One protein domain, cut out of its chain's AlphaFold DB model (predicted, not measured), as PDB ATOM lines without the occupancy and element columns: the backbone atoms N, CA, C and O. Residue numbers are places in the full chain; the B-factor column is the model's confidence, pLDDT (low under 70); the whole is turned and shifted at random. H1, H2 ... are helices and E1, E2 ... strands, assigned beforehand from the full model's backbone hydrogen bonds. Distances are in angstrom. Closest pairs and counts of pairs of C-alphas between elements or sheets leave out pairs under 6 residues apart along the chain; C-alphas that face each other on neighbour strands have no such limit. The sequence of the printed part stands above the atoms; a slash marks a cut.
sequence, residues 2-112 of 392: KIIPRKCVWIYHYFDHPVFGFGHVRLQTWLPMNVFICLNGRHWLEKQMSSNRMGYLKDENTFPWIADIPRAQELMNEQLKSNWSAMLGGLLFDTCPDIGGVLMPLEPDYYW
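Overview. This is residues 2 to 112 of the 392 residues of an uncharacterized protein of bacterium M21 (UniProt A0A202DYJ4). Two lobes sit end to end: in one, H3 crosses one face of the sheet E1, E2 and E3; the other holds H1, H2 and the small hairpin E4 and E5. A tail, residues 2 to 6, runs beyond the sheet and adds to the length. The printed part has 111 residues, with four named helices and five named strands in the order E1 E2 E3 H1 E4 E5 H2 H3 H4; both sheets, E1 - E2 - E3 and E4 - E5, are antiparallel, and the class is mixed. The whole is loose, with a radius of gyration of the C-alphas of 17.8 A and spans of 64 by 25 by 18 A.

Arrangement. E1, residues 10 to 17, E2, residues 21 to 28, and E3, residues 35 to 38, form a meander, each strand the antiparallel neighbour of the one before. N 13 and O 25, 2.8 A, and N 26 and O 36, 2.7 A, are within hydrogen-bond range. H3, residues 84 to 95, on one face, makes two layers, sheet and helix, at a height over the sheet of 8.9 A; its closest C-alphas to E2 are Leu 92 and Val 25, 7.1 A. It runs across the strands, at 77 degrees to E3 on the local plane. H1, residues 41 to 51, only grazes this sheet. H1 touches H2, residues 69 to 79, closest at C-alphas Leu 45 and Met 76, 6.4 A, at a steep tilt of 66 degrees, opposite ways. E4, residues 56 to 59, and E5, residues 62 to 66, form a hairpin, with N 57 and O 65 2.9 A apart. H4, residues 99 to 103, is close to but not clearly touching H3; C-alphas Phe 93 and Ile 99 are closest, 7.3 A. In H1, H2, H3 and H4 every O i to N i+4 pair is within hydrogen-bond range.

Along the chain. E1 begins at C-alpha 10 (-17.865, 122.481, 16.845) and measures 21.1 A, E2 23.0 A, H1 15.1 A, H2 15.7 A and H3 16.5 A. H4 ends at C-alpha 103 (-17.662, 134.556, 27.999).

Size, cuts and confidence. The C-alphas farthest apart, Lys 2 and Ala 67, are 64.6 A apart. The printed part has no cut and no long link; mean pLDDT of the printed part is 92.2, and residue 2 is under 70.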
ATOM      1  N   LYS A   2      -5.011 117.563  37.302       65.44
ATOM      2  CA  LYS A   2      -4.972 116.397  36.399       65.44
ATOM      3  C   LYS A   2      -5.514 116.840  35.037       65.44
ATOM      4  O   LYS A   2      -6.691 117.168  34.936       65.44
ATOM      5  N   ILE A   3      -4.659 116.921  34.019       74.69
ATOM      6  CA  ILE A   3      -5.075 117.312  32.664       74.69
ATOM      7  C   ILE A   3      -5.776 116.110  32.028       74.69
ATOM      8  O   ILE A   3      -5.156 115.070  31.819       74.69
ATOM      9  N   ILE A   4      -7.073 116.242  31.754       81.88
ATOM     10  CA  ILE A   4      -7.867 115.211  31.079       81.88
ATOM     11  C   ILE A   4      -8.017 115.624  29.611       81.88
ATOM     12  O   ILE A   4      -8.574 116.693  29.347       81.88
ATOM     13  N   PRO A   5      -7.566 114.811  28.643       79.75
ATOM     14  CA  PRO A   5      -7.801 115.093  27.235       79.75
ATOM     15  C   PRO A   5      -9.305 115.014  26.942       79.75
ATOM     16  O   PRO A   5      -9.936 113.971  27.115       79.75
ATOM     17  N   ARG A   6      -9.894 116.127  26.496       83.06
ATOM     18  CA  ARG A   6     -11.265 116.185  25.967       83.06
ATOM     19  C   ARG A   6     -11.235 116.519  24.482       83.06
ATOM     20  O   ARG A   6     -10.268 117.093  23.991       83.06
ATOM     21  N   LYS A   7     -12.292 116.154  23.757       84.12
ATOM     22  CA  LYS A   7     -12.472 116.575  22.365       84.12
ATOM     23  C   LYS A   7     -13.137 117.948  22.338       84.12
ATOM     24  O   LYS A   7     -14.091 118.189  23.073       84.12
ATOM     25  N   CYS A   8     -12.619 118.832  21.497       88.31
ATOM     26  CA  CYS A   8     -13.273 120.093  21.186       88.31
ATOM     27  C   CYS A   8     -14.482 119.827  20.279       88.31
ATOM     28  O   CYS A   8     -14.355 119.093  19.296       88.31
ATOM     29  N   VAL A   9     -15.639 120.402  20.613       92.94
ATOM     30  CA  VAL A   9     -16.863 120.290  19.806       92.94
ATOM     31  C   VAL A   9     -17.007 121.552  18.959       92.94
ATOM     32  O   VAL A   9     -16.607 122.642  19.369       92.94
ATOM     33  N   TRP A  10     -17.566 121.389  17.764       92.94
ATOM     34  CA  TRP A  10     -17.865 122.481  16.845       92.94
ATOM     35  C   TRP A  10     -19.363 122.517  16.576       92.94
ATOM     36  O   TRP A  10     -19.946 121.493  16.227       92.94
ATOM     37  N   ILE A  11     -19.963 123.693  16.722       92.44
ATOM     38  CA  ILE A  11     -21.376 123.942  16.430       92.44
ATOM     39  C   ILE A  11     -21.446 124.638  15.074       92.44
ATOM     40  O   ILE A  11     -20.748 125.627  14.858       92.44
ATOM     41  N   TYR A  12     -22.265 124.115  14.163       95.06
ATOM     42  CA  TYR A  12     -22.512 124.708  12.851       95.06
ATOM     43  C   TYR A  12     -23.936 125.246  12.805       95.06
ATOM     44  O   TYR A  12     -24.885 124.495  13.021       95.06
ATOM     45  N   HIS A  13     -24.075 126.526  12.486       94.56
ATOM     46  CA  HIS A  13     -25.352 127.175  12.240       94.56
ATOM     47  C   HIS A  13     -25.399 127.635  10.783       94.56
ATOM     48  O   HIS A  13     -24.630 128.507  10.382       94.56
ATOM     49  N   TYR A  14     -26.271 127.016   9.990       95.81
ATOM     50  CA  TYR A  14     -26.505 127.375   8.591       95.81
ATOM     51  C   TYR A  14     -27.682 128.344   8.502       95.81
ATOM     52  O   TYR A  14     -28.685 128.148   9.186       95.81
ATOM     53  N   PHE A  15     -27.575 129.351   7.640       94.44
ATOM     54  CA  PHE A  15     -28.595 130.384   7.470       94.44
ATOM     55  C   PHE A  15     -28.802 130.734   5.989       94.44
ATOM     56  O   PHE A  15     -27.892 130.570   5.178       94.44
ATOM     57  N   ASP A  16     -29.977 131.277   5.650       95.12
ATOM     58  CA  ASP A  16     -30.210 132.065   4.429       95.12
ATOM     59  C   ASP A  16     -30.544 133.506   4.835       95.12
ATOM     60  O   ASP A  16     -31.685 133.840   5.151       95.12
ATOM     61  N   HIS A  17     -29.520 134.357   4.908       95.38
ATOM     62  CA  HIS A  17     -29.655 135.710   5.436       95.38
ATOM     63  C   HIS A  17     -30.351 136.615   4.406       95.38
ATOM     64  O   HIS A  17     -29.975 136.585   3.228       95.38
ATOM     65  N   PRO A  18     -31.291 137.495   4.805       94.44
ATOM     66  CA  PRO A  18     -32.020 138.357   3.868       94.44
ATOM     67  C   PRO A  18     -31.103 139.249   3.019       94.44
ATOM     68  O   PRO A  18     -31.430 139.553   1.875       94.44
ATOM     69  N   VAL A  19     -29.934 139.625   3.550       94.38
ATOM     70  CA  VAL A  19     -28.942 140.452   2.841       94.38
ATOM     71  C   VAL A  19     -27.862 139.624   2.142       94.38
ATOM     72  O   VAL A  19     -27.494 139.947   1.020       94.38
ATOM     73  N   PHE A  20     -27.333 138.571   2.775       94.44
ATOM     74  CA  PHE A  20     -26.108 137.894   2.308       94.44
ATOM     75  C   PHE A  20     -26.385 136.571   1.591       94.44
ATOM     76  O   PHE A  20     -25.493 136.010   0.955       94.44
ATOM     77  N   GLY A  21     -27.617 136.079   1.690       95.19
ATOM     78  CA  GLY A  21     -28.009 134.763   1.229       95.19
ATOM     79  C   GLY A  21     -27.427 133.638   2.080       95.19
ATOM     80  O   GLY A  21     -27.158 133.811   3.272       95.19
ATOM     81  N   PHE A  22     -27.252 132.477   1.453       95.38
ATOM     82  CA  PHE A  22     -26.810 131.264   2.129       95.38
ATOM     83  C   PHE A  22     -25.379 131.373   2.678       95.38
ATOM     84  O   PHE A  22     -24.451 131.782   1.971       95.38
ATOM     85  N   GLY A  23     -25.194 130.946   3.925       95.75
ATOM     86  CA  GLY A  23     -23.908 130.932   4.616       95.75
ATOM     87  C   GLY A  23     -23.951 130.094   5.890       95.75
ATOM     88  O   GLY A  23     -24.949 129.435   6.189       95.75
ATOM     89  N   HIS A  24     -22.847 130.088   6.638       96.12
ATOM     90  CA  HIS A  24     -22.836 129.466   7.961       96.12
ATOM     91  C   HIS A  24     -21.854 130.119   8.930       96.12
ATOM     92  O   HIS A  24     -20.814 130.651   8.528       96.12
ATOM     93  N   VAL A  25     -22.170 130.003  10.217       95.81
ATOM     94  CA  VAL A  25     -21.261 130.261  11.334       95.81
ATOM     95  C   VAL A  25     -20.863 128.925  11.952       95.81
ATOM     96  O   VAL A  25     -21.702 128.066  12.225       95.81
ATOM     97  N   ARG A  26     -19.567 128.740  12.177       95.12
ATOM     98  CA  ARG A  26     -18.983 127.600  12.872       95.12
ATOM     99  C   ARG A  26     -18.284 128.087  14.136       95.12
ATOM    100  O   ARG A  26     -17.281 128.796  14.058       95.12
ATOM    101  N   LEU A  27     -18.781 127.648  15.284       92.94
ATOM    102  CA  LEU A  27     -18.338 128.064  16.611       92.94
ATOM    103  C   LEU A  27     -17.620 126.921  17.334       92.94
ATOM    104  O   LEU A  27     -18.117 125.794  17.387       92.94
ATOM    105  N   GLN A  28     -16.451 127.208  17.898       92.38
ATOM    106  CA  GLN A  28     -15.720 126.286  18.763       92.38
ATOM    107  C   GLN A  28     -16.272 126.332  20.197       92.38
ATOM    108  O   GLN A  28     -16.520 127.414  20.714       92.38
ATOM    109  N   THR A  29     -16.391 125.192  20.888       89.38
ATOM    110  CA  THR A  29     -16.893 125.172  22.282       89.38
ATOM    111  C   THR A  29     -15.828 125.386  23.359       89.38
ATOM    112  O   THR A  29     -16.163 125.579  24.523       89.38
ATOM    113  N   TRP A  30     -14.536 125.348  23.017       89.81
ATOM    114  CA  TRP A  30     -13.477 125.731  23.957       89.81
ATOM    115  C   TRP A  30     -13.293 127.240  23.978       89.81
ATOM    116  O   TRP A  30     -13.172 127.853  22.919       89.81
ATOM    117  N   LEU A  31     -13.190 127.808  25.179       87.25
ATOM    118  CA  LEU A  31     -12.904 129.225  25.392       87.25
ATOM    119  C   LEU A  31     -11.573 129.631  24.716       87.25
ATOM    120  O   LEU A  31     -10.611 128.859  24.778       87.25
ATOM    121  N   PRO A  32     -11.495 130.812  24.068       86.31
ATOM    122  CA  PRO A  32     -12.514 131.871  23.993       86.31
ATOM    123  C   PRO A  32     -13.482 131.733  22.794       86.31
ATOM    124  O   PRO A  32     -13.902 132.724  22.210       86.31
ATOM    125  N   MET A  33     -13.825 130.504  22.397       88.62
ATOM    126  CA  MET A  33     -14.820 130.184  21.364       88.62
ATOM    127  C   MET A  33     -14.472 130.757  19.987       88.62
ATOM    128  O   MET A  33     -15.110 131.675  19.486       88.62
ATOM    129  N   ASN A  34     -13.431 130.207  19.357       91.06
ATOM    130  CA  ASN A  34     -13.028 130.628  18.015       91.06
ATOM    131  C   ASN A  34     -14.188 130.499  17.005       91.06
ATOM    132  O   ASN A  34     -14.855 129.461  16.945       91.06
ATOM    133  N   VAL A  35     -14.391 131.538  16.193       93.19
ATOM    134  CA  VAL A  35     -15.525 131.673  15.270       93.19
ATOM    135  C   VAL A  35     -15.034 131.660  13.828       93.19
ATOM    136  O   VAL A  35     -14.104 132.377  13.465       93.19
ATOM    137  N   PHE A  36     -15.698 130.881  12.979       94.94
ATOM    138  CA  PHE A  36     -15.515 130.905  11.531       94.94
ATOM    139  C   PHE A  36     -16.840 131.251  10.874       94.94
ATOM    140  O   PHE A  36     -17.855 130.637  11.182       94.94
ATOM    141  N   ILE A  37     -16.831 132.205   9.950       95.62
ATOM    142  CA  ILE A  37     -18.013 132.577   9.176       95.62
ATOM    143  C   ILE A  37     -17.692 132.355   7.702       95.62
ATOM    144  O   ILE A  37     -16.679 132.846   7.200       95.62
ATOM    145  N   CYS A  38     -18.552 131.612   7.014       95.69
ATOM    146  CA  CYS A  38     -18.446 131.365   5.584       95.69
ATOM    147  C   CYS A  38     -19.562 132.106   4.849       95.69
ATOM    148  O   CYS A  38     -20.746 131.857   5.076       95.69
ATOM    149  N   LEU A  39     -19.150 132.993   3.944       95.44
ATOM    150  CA  LEU A  39     -20.019 133.805   3.098       95.44
ATOM    151  C   LEU A  39     -19.673 133.581   1.630       95.44
ATOM    152  O   LEU A  39     -18.533 133.254   1.291       95.44
ATOM    153  N   ASN A  40     -20.644 133.819   0.755       95.81
ATOM    154  CA  ASN A  40     -20.460 133.722  -0.684       95.81
ATOM    155  C   ASN A  40     -21.029 134.969  -1.372       95.81
ATOM    156  O   ASN A  40     -22.238 135.197  -1.383       95.81
ATOM    157  N   GLY A  41     -20.148 135.752  -2.001       95.94
ATOM    158  CA  GLY A  41     -20.519 137.007  -2.664       95.94
ATOM    159  C   GLY A  41     -21.545 136.852  -3.795       95.94
ATOM    160  O   GLY A  41     -22.222 137.820  -4.130       95.94
ATOM    161  N   ARG A  42     -21.718 135.648  -4.361       96.12
ATOM    162  CA  ARG A  42     -22.740 135.356  -5.382       96.12
ATOM    163  C   ARG A  42     -24.130 135.164  -4.781       96.12
ATOM    164  O   ARG A  42     -25.099 135.594  -5.394       96.12
ATOM    165  N   HIS A  43     -24.230 134.586  -3.586       97.44
ATOM    166  CA  HIS A  43     -25.488 134.563  -2.832       97.44
ATOM    167  C   HIS A  43     -25.854 135.964  -2.326       97.44
ATOM    168  O   HIS A  43     -27.018 136.350  -2.364       97.44
ATOM    169  N   TRP A  44     -24.860 136.776  -1.965       97.56
ATOM    170  CA  TRP A  44     -25.102 138.185  -1.662       97.56
ATOM    171  C   TRP A  44     -25.579 138.956  -2.904       97.56
ATOM    172  O   TRP A  44     -26.599 139.644  -2.855       97.56
ATOM    173  N   LEU A  45     -24.915 138.777  -4.050       98.06
ATOM    174  CA  LEU A  45     -25.326 139.401  -5.309       98.06
ATOM    175  C   LEU A  45     -26.761 139.015  -5.693       98.06
ATOM    176  O   LEU A  45     -27.515 139.868  -6.142       98.06
ATOM    177  N   GLU A  46     -27.157 137.759  -5.487       97.94
ATOM    178  CA  GLU A  46     -28.531 137.296  -5.706       97.94
ATOM    179  C   GLU A  46     -29.554 138.120  -4.908       97.94
ATOM    180  O   GLU A  46     -30.531 138.613  -5.480       97.94
ATOM    181  N   LYS A  47     -29.319 138.324  -3.604       97.69
ATOM    182  CA  LYS A  47     -30.198 139.152  -2.761       97.69
ATOM    183  C   LYS A  47     -30.185 140.622  -3.198       97.69
ATOM    184  O   LYS A  47     -31.246 141.246  -3.259       97.69
ATOM    185  N   GLN A  48     -29.022 141.171  -3.565       97.94
ATOM    186  CA  GLN A  48     -28.920 142.537  -4.102       97.94
ATOM    187  C   GLN A  48     -29.714 142.696  -5.410       97.94
ATOM    188  O   GLN A  48     -30.508 143.627  -5.530       97.94
ATOM    189  N   MET A  49     -29.556 141.782  -6.371       98.12
ATOM    190  CA  MET A  49     -30.267 141.809  -7.654       98.12
ATOM    191  C   MET A  49     -31.778 141.641  -7.472       98.12
ATOM    192  O   MET A  49     -32.545 142.382  -8.082       98.12
ATOM    193  N   SER A  50     -32.203 140.748  -6.573       97.00
ATOM    194  CA  SER A  50     -33.617 140.560  -6.218       97.00
ATOM    195  C   SER A  50     -34.232 141.842  -5.649       97.00
ATOM    196  O   SER A  50     -35.306 142.266  -6.069       97.00
ATOM    197  N   SER A  51     -33.509 142.512  -4.745       96.94
ATOM    198  CA  SER A  51     -33.948 143.768  -4.119       96.94
ATOM    199  C   SER A  51     -34.027 144.923  -5.125       96.94
ATOM    200  O   SER A  51     -34.884 145.795  -5.007       96.94
ATOM    201  N   ASN A  52     -33.168 144.905  -6.150       97.06
ATOM    202  CA  ASN A  52     -33.179 145.853  -7.269       97.06
ATOM    203  C   ASN A  52     -34.099 145.409  -8.428       97.06
ATOM    204  O   ASN A  52     -34.105 146.056  -9.472       97.06
ATOM    205  N   ARG A  53     -34.874 144.320  -8.267       97.44
ATOM    206  CA  ARG A  53     -35.788 143.756  -9.282       97.44
ATOM    207  C   ARG A  53     -35.113 143.464 -10.629       97.44
ATOM    208  O   ARG A  53     -35.712 143.632 -11.690       97.44
ATOM    209  N   MET A  54     -33.857 143.031 -10.594       98.25
ATOM    210  CA  MET A  54     -33.098 142.670 -11.788       98.25
ATOM    211  C   MET A  54     -33.431 141.242 -12.225       98.25
ATOM    212  O   MET A  54     -33.482 140.334 -11.399       98.25
ATOM    213  N   GLY A  55     -33.606 141.027 -13.531       97.94
ATOM    214  CA  GLY A  55     -33.757 139.683 -14.090       97.94
ATOM    215  C   GLY A  55     -32.427 138.926 -14.105       97.94
ATOM    216  O   GLY A  55     -31.407 139.466 -14.536       97.94
ATOM    217  N   TYR A  56     -32.432 137.669 -13.666       97.38
ATOM    218  CA  TYR A  56     -31.278 136.775 -13.748       97.38
ATOM    219  C   TYR A  56     -31.720 135.307 -13.776       97.38
ATOM    220  O   TYR A  56     -32.820 134.966 -13.347       97.38
ATOM    221  N   LEU A  57     -30.830 134.439 -14.255       95.69
ATOM    222  CA  LEU A  57     -30.894 132.996 -14.047       95.69
ATOM    223  C   LEU A  57     -29.710 132.592 -13.182       95.69
ATOM    224  O   LEU A  57     -28.601 133.103 -13.357       95.69
ATOM    225  N   LYS A  58     -29.947 131.673 -12.253       94.31
ATOM    226  CA  LYS A  58     -28.933 131.202 -11.320       94.31
ATOM    227  C   LYS A  58     -28.950 129.688 -11.258       94.31
ATOM    228  O   LYS A  58     -30.014 129.081 -11.209       94.31
ATOM    229  N   ASP A  59     -27.757 129.124 -11.213       91.19
ATOM    230  CA  ASP A  59     -27.526 127.716 -10.949       91.19
ATOM    231  C   ASP A  59     -26.367 127.595  -9.950       91.19
ATOM    232  O   ASP A  59     -25.249 128.062 -10.198       91.19
ATOM    233  N   GLU A  60     -26.663 127.045  -8.773       89.44
ATOM    234  CA  GLU A  60     -25.798 127.056  -7.591       89.44
ATOM    235  C   GLU A  60     -25.244 128.461  -7.261       89.44
ATOM    236  O   GLU A  60     -25.984 129.357  -6.856       89.44
ATOM    237  N   ASN A  61     -23.929 128.663  -7.418       90.81
ATOM    238  CA  ASN A  61     -23.208 129.918  -7.206       90.81
ATOM    239  C   ASN A  61     -22.834 130.626  -8.524       90.81
ATOM    240  O   ASN A  61     -21.919 131.453  -8.557       90.81
ATOM    241  N   THR A  62     -23.481 130.265  -9.629       94.19
ATOM    242  CA  THR A  62     -23.181 130.780 -10.968       94.19
ATOM    243  C   THR A  62     -24.415 131.429 -11.565       94.19
ATOM    244  O   THR A  62     -25.535 130.982 -11.335       94.19
ATOM    245  N   PHE A  63     -24.203 132.493 -12.333       95.94
ATOM    246  CA  PHE A  63     -25.257 133.172 -13.074       95.94
ATOM    247  C   PHE A  63     -25.010 132.967 -14.570       95.94
ATOM    248  O   PHE A  63     -24.192 133.692 -15.133       95.94
ATOM    249  N   PRO A  64     -25.661 131.983 -15.221       93.56
ATOM    250  CA  PRO A  64     -25.548 131.789 -16.669       93.56
ATOM    251  C   PRO A  64     -26.108 132.971 -17.470       93.56
ATOM    252  O   PRO A  64     -25.684 133.222 -18.595       93.56
ATOM    253  N   TRP A  65     -27.042 133.726 -16.883       95.81
ATOM    254  CA  TRP A  65     -27.629 134.904 -17.507       95.81
ATOM    255  C   TRP A  65     -27.984 135.974 -16.471       95.81
ATOM    256  O   TRP A  65     -28.507 135.671 -15.400       95.81
ATOM    257  N   ILE A  66     -27.713 137.232 -16.811       97.25
ATOM    258  CA  ILE A  66     -28.079 138.421 -16.036       97.25
ATOM    259  C   ILE A  66     -28.582 139.460 -17.041       97.25
ATOM    260  O   ILE A  66     -27.923 139.689 -18.055       97.25
ATOM    261  N   ALA A  67     -29.724 140.090 -16.760       97.31
ATOM    262  CA  ALA A  67     -30.329 141.091 -17.638       97.31
ATOM    263  C   ALA A  67     -29.429 142.323 -17.841       97.31
ATOM    264  O   ALA A  67     -29.284 142.808 -18.960       97.31
ATOM    265  N   ASP A  68     -28.803 142.800 -16.760       97.50
ATOM    266  CA  ASP A  68     -27.907 143.958 -16.749       97.50
ATOM    267  C   ASP A  68     -26.590 143.604 -16.036       97.50
ATOM    268  O   ASP A  68     -26.465 143.659 -14.808       97.50
ATOM    269  N   ILE A  69     -25.608 143.171 -16.833       96.81
ATOM    270  CA  ILE A  69     -24.273 142.782 -16.358       96.81
ATOM    271  C   ILE A  69     -23.510 143.981 -15.763       96.81
ATOM    272  O   ILE A  69     -22.960 143.816 -14.670       96.81
ATOM    273  N   PRO A  70     -23.453 145.170 -16.410       97.81
ATOM    274  CA  PRO A  70     -22.835 146.351 -15.807       97.81
ATOM    275  C   PRO A  70     -23.372 146.657 -14.408       97.81
ATOM    276  O   PRO A  70     -22.582 146.785 -13.470       97.81
ATOM    277  N   ARG A  71     -24.699 146.672 -14.231       98.25
ATOM    278  CA  ARG A  71     -25.304 146.933 -12.922       98.25
ATOM    279  C   ARG A  71     -24.984 145.843 -11.900       98.25
ATOM    280  O   ARG A  71     -24.686 146.150 -10.747       98.25
ATOM    281  N   ALA A  72     -24.979 144.571 -12.297       98.12
ATOM    282  CA  ALA A  72     -24.587 143.482 -11.398       98.12
ATOM    283  C   ALA A  72     -23.118 143.594 -10.951       98.12
ATOM    284  O   ALA A  72     -22.790 143.314  -9.795       98.12
ATOM    285  N   GLN A  73     -22.229 144.050 -11.839       97.50
ATOM    286  CA  GLN A  73     -20.834 144.309 -11.494       97.50
ATOM    287  C   GLN A  73     -20.695 145.482 -10.512       97.50
ATOM    288  O   GLN A  73     -19.869 145.410  -9.601       97.50
ATOM    289  N   GLU A  74     -21.502 146.538 -10.647       98.19
ATOM    290  CA  GLU A  74     -21.557 147.634  -9.668       98.19
ATOM    291  C   GLU A  74     -21.959 147.137  -8.276       98.19
ATOM    292  O   GLU A  74     -21.266 147.444  -7.307       98.19
ATOM    293  N   LEU A  75     -23.003 146.307  -8.179       98.00
ATOM    294  CA  LEU A  75     -23.458 145.722  -6.910       98.00
ATOM    295  C   LEU A  75     -22.368 144.866  -6.241       98.00
ATOM    296  O   LEU A  75     -22.164 144.959  -5.030       98.00
ATOM    297  N   MET A  76     -21.610 144.080  -7.015       96.38
ATOM    298  CA  MET A  76     -20.442 143.359  -6.485       96.38
ATOM    299  C   MET A  76     -19.323 144.307  -6.037       96.38
ATOM    300  O   MET A  76     -18.679 144.067  -5.016       96.38
ATOM    301  N   ASN A  77     -19.092 145.402  -6.764       96.56
ATOM    302  CA  ASN A  77     -18.099 146.407  -6.380       96.56
ATOM    303  C   ASN A  77     -18.492 147.143  -5.087       96.56
ATOM    304  O   ASN A  77     -17.614 147.582  -4.344       96.56
ATOM    305  N   GLU A  78     -19.787 147.268  -4.784       96.06
ATOM    306  CA  GLU A  78     -20.268 147.799  -3.504       96.06
ATOM    307  C   GLU A  78     -19.906 146.880  -2.328       96.06
ATOM    308  O   GLU A  78     -19.489 147.388  -1.286       96.06
ATOM    309  N   GLN A  79     -19.932 145.549  -2.504       95.31
ATOM    310  CA  GLN A  79     -19.535 144.590  -1.456       95.31
ATOM    311  C   GLN A  79     -18.091 144.815  -0.969       95.31
ATOM    312  O   GLN A  79     -17.765 144.550   0.190       95.31
ATOM    313  N   LEU A  80     -17.211 145.362  -1.816       94.00
ATOM    314  CA  LEU A  80     -15.823 145.686  -1.458       94.00
ATOM    315  C   LEU A  80     -15.695 146.809  -0.421       94.00
ATOM    316  O   LEU A  80     -14.634 146.950   0.189       94.00
ATOM    317  N   LYS A  81     -16.752 147.604  -0.229       94.62
ATOM    318  CA  LYS A  81     -16.795 148.746   0.694       94.62
ATOM    319  C   LYS A  81     -17.333 148.373   2.080       94.62
ATOM    320  O   LYS A  81     -17.508 149.246   2.923       94.62
ATOM    321  N   SER A  82     -17.606 147.092   2.311       94.25
ATOM    322  CA  SER A  82     -18.247 146.611   3.532       94.25
ATOM    323  C   SER A  82     -17.391 146.836   4.773       94.25
ATOM    324  O   SER A  82     -16.190 146.553   4.784       94.25
ATOM    325  N   ASN A  83     -18.037 147.261   5.859       94.75
ATOM    326  CA  ASN A  83     -17.437 147.210   7.186       94.75
ATOM    327  C   ASN A  83     -17.473 145.764   7.700       94.75
ATOM    328  O   ASN A  83     -18.394 145.357   8.408       94.75
ATOM    329  N   TRP A  84     -16.467 144.982   7.303       94.62
ATOM    330  CA  TRP A  84     -16.383 143.554   7.604       94.62
ATOM    331  C   TRP A  84     -16.473 143.246   9.098       94.62
ATOM    332  O   TRP A  84     -17.139 142.284   9.457       94.62
ATOM    333  N   SER A  85     -15.852 144.049   9.965       93.94
ATOM    334  CA  SER A  85     -15.864 143.777  11.406       93.94
ATOM    335  C   SER A  85     -17.268 143.875  11.998       93.94
ATOM    336  O   SER A  85     -17.703 142.953  12.683       93.94
ATOM    337  N   ALA A  86     -17.993 144.953  11.686       93.56
ATOM    338  CA  ALA A  86     -19.369 145.131  12.146       93.56
ATOM    339  C   ALA A  86     -20.300 144.062  11.556       93.56
ATOM    340  O   ALA A  86     -21.113 143.481  12.267       93.56
ATOM    341  N   MET A  87     -20.140 143.762  10.265       94.50
ATOM    342  CA  MET A  87     -20.958 142.772   9.568       94.50
ATOM    343  C   MET A  87     -20.786 141.356  10.137       94.50
ATOM    344  O   MET A  87     -21.770 140.669  10.396       94.50
ATOM    345  N   LEU A  88     -19.541 140.914  10.336       94.56
ATOM    346  CA  LEU A  88     -19.241 139.587  10.881       94.56
ATOM    347  C   LEU A  88     -19.620 139.489  12.364       94.56
ATOM    348  O   LEU A  88     -20.100 138.445  12.795       94.56
ATOM    349  N   GLY A  89     -19.465 140.583  13.120       92.75
ATOM    350  CA  GLY A  89     -19.971 140.690  14.488       92.75
ATOM    351  C   GLY A  89     -21.488 140.513  14.555       92.75
ATOM    352  O   GLY A  89     -21.962 139.692  15.329       92.75
ATOM    353  N   GLY A  90     -22.242 141.202  13.691       92.25
ATOM    354  CA  GLY A  90     -23.700 141.050  13.603       92.25
ATOM    355  C   GLY A  90     -24.129 139.602  13.356       92.25
ATOM    356  O   GLY A  90     -24.909 139.058  14.124       92.25
ATOM    357  N   LEU A  91     -23.522 138.933  12.369       93.75
ATOM    358  CA  LEU A  91     -23.813 137.522  12.069       93.75
ATOM    359  C   LEU A  91     -23.515 136.571  13.238       93.75
ATOM    360  O   LEU A  91     -24.208 135.567  13.419       93.75
ATOM    361  N   LEU A  92     -22.474 136.867  14.019       92.00
ATOM    362  CA  LEU A  92     -22.163 136.122  15.232       92.00
ATOM    363  C   LEU A  92     -23.249 136.319  16.294       92.00
ATOM    364  O   LEU A  92     -23.707 135.325  16.850       92.00
ATOM    365  N   PHE A  93     -23.687 137.557  16.541       89.56
ATOM    366  CA  PHE A  93     -24.743 137.844  17.518       89.56
ATOM    367  C   PHE A  93     -26.099 137.271  17.101       89.56
ATOM    368  O   PHE A  93     -26.797 136.722  17.945       89.56
ATOM    369  N   ASP A  94     -26.435 137.289  15.813       89.62
ATOM    370  CA  ASP A  94     -27.660 136.657  15.309       89.62
ATOM    371  C   ASP A  94     -27.643 135.133  15.528       89.62
ATOM    372  O   ASP A  94     -28.673 134.519  15.799       89.62
ATOM    373  N   THR A  95     -26.461 134.514  15.442       87.12
ATOM    374  CA  THR A  95     -26.293 133.066  15.637       87.12
ATOM    375  C   THR A  95     -26.198 132.670  17.113       87.12
ATOM    376  O   THR A  95     -26.701 131.621  17.516       87.12
ATOM    377  N   CYS A  96     -25.496 133.461  17.923       87.88
ATOM    378  CA  CYS A  96     -25.247 133.200  19.337       87.88
ATOM    379  C   CYS A  96     -25.481 134.488  20.146       87.88
ATOM    380  O   CYS A  96     -24.516 135.160  20.522       87.88
ATOM    381  N   PRO A  97     -26.753 134.838  20.424       86.62
ATOM    382  CA  PRO A  97     -27.098 136.123  21.039       86.62
ATOM    383  C   PRO A  97     -26.465 136.352  22.416       86.62
ATOM    384  O   PRO A  97     -26.095 137.476  22.739       86.62
ATOM    385  N   ASP A  98     -26.288 135.288  23.205       86.75
ATOM    386  CA  ASP A  98     -25.747 135.352  24.572       86.75
ATOM    387  C   ASP A  98     -24.245 135.009  24.652       86.75
ATOM    388  O   ASP A  98     -23.724 134.640  25.704       86.75
ATOM    389  N   ILE A  99     -23.505 135.111  23.539       87.12
ATOM    390  CA  ILE A  99     -22.064 134.804  23.536       87.12
ATOM    391  C   ILE A  99     -21.284 135.661  24.544       87.12
ATOM    392  O   ILE A  99     -20.350 135.170  25.174       87.12
ATOM    393  N   GLY A 100     -21.698 136.916  24.748       84.06
ATOM    394  CA  GLY A 100     -21.121 137.793  25.766       84.06
ATOM    395  C   GLY A 100     -21.325 137.244  27.179       84.06
ATOM    396  O   GLY A 100     -20.364 137.161  27.940       84.06
ATOM    397  N   GLY A 101     -22.542 136.787  27.500       86.62
ATOM    398  CA  GLY A 101     -22.864 136.182  28.791       86.62
ATOM    399  C   GLY A 101     -22.060 134.910  29.066       86.62
ATOM    400  O   GLY A 101     -21.527 134.736  30.160       86.62
ATOM    401  N   VAL A 102     -21.886 134.061  28.047       85.62
ATOM    402  CA  VAL A 102     -21.084 132.825  28.132       85.62
ATOM    403  C   VAL A 102     -19.603 133.105  28.403       85.62
ATOM    404  O   VAL A 102     -18.932 132.301  29.055       85.62
ATOM    405  N   LEU A 103     -19.078 134.215  27.887       87.12
ATOM    406  CA  LEU A 103     -17.662 134.556  27.999       87.12
ATOM    407  C   LEU A 103     -17.337 135.345  29.271       87.12
ATOM    408  O   LEU A 103     -16.161 135.413  29.629       87.12
ATOM    409  N   MET A 104     -18.337 135.860  29.997       85.44
ATOM    410  CA  MET A 104     -18.113 136.617  31.230       85.44
ATOM    411  C   MET A 104     -17.212 135.872  32.238       85.44
ATOM    412  O   MET A 104     -17.348 134.660  32.431       85.44
ATOM    413  N   PRO A 105     -16.298 136.587  32.928       83.19
ATOM    414  CA  PRO A 105     -16.061 138.037  32.861       83.19
ATOM    415  C   PRO A 105     -15.129 138.462  31.708       83.19
ATOM    416  O   PRO A 105     -14.672 139.600  31.683       83.19
ATOM    417  N   LEU A 106     -14.775 137.559  30.785       78.62
ATOM    418  CA  LEU A 106     -13.976 137.916  29.616       78.62
ATOM    419  C   LEU A 106     -14.861 138.667  28.616       78.62
ATOM    420  O   LEU A 106     -15.893 138.161  28.185       78.62
ATOM    421  N   GLU A 107     -14.402 139.839  28.191       76.94
ATOM    422  CA  GLU A 107     -15.018 140.636  27.125       76.94
ATOM    423  C   GLU A 107     -14.095 140.630  25.894       76.94
ATOM    424  O   GLU A 107     -13.379 141.603  25.643       76.94
ATOM    425  N   PRO A 108     -13.985 139.507  25.157       73.88
ATOM    426  CA  PRO A 108     -13.056 139.436  24.043       73.88
ATOM    427  C   PRO A 108     -13.546 140.276  22.862       73.88
ATOM    428  O   PRO A 108     -14.652 140.087  22.360       73.88
ATOM    429  N   ASP A 109     -12.670 141.143  22.360       80.38
ATOM    430  CA  ASP A 109     -12.854 141.797  21.067       80.38
ATOM    431  C   ASP A 109     -12.387 140.857  19.940       80.38
ATOM    432  O   ASP A 109     -11.207 140.489  19.842       80.38
ATOM    433  N   TYR A 110     -13.322 140.413  19.096       86.31
ATOM    434  CA  TYR A 110     -13.023 139.492  18.003       86.31
ATOM    435  C   TYR A 110     -12.331 140.215  16.844       86.31
ATOM    436  O   TYR A 110     -12.950 140.914  16.039       86.31
ATOM    437  N   TYR A 111     -11.036 139.947  16.671       89.62
ATOM    438  CA  TYR A 111     -10.314 140.379  15.479       89.62
ATOM    439  C   TYR A 111     -10.568 139.445  14.288       89.62
ATOM    440  O   TYR A 111     -10.025 138.338  14.200       89.62
ATOM    441  N   TRP A 112     -11.341 139.922  13.314       94.25
ATOM    442  CA  TRP A 112     -11.675 139.145  12.124       94.25
ATOM    443  C   TRP A 112     -10.508 139.007  11.146       94.25
ATOM    444  O   TRP A 112      -9.839 139.971  10.749       94.25
TER     445      TRP A 112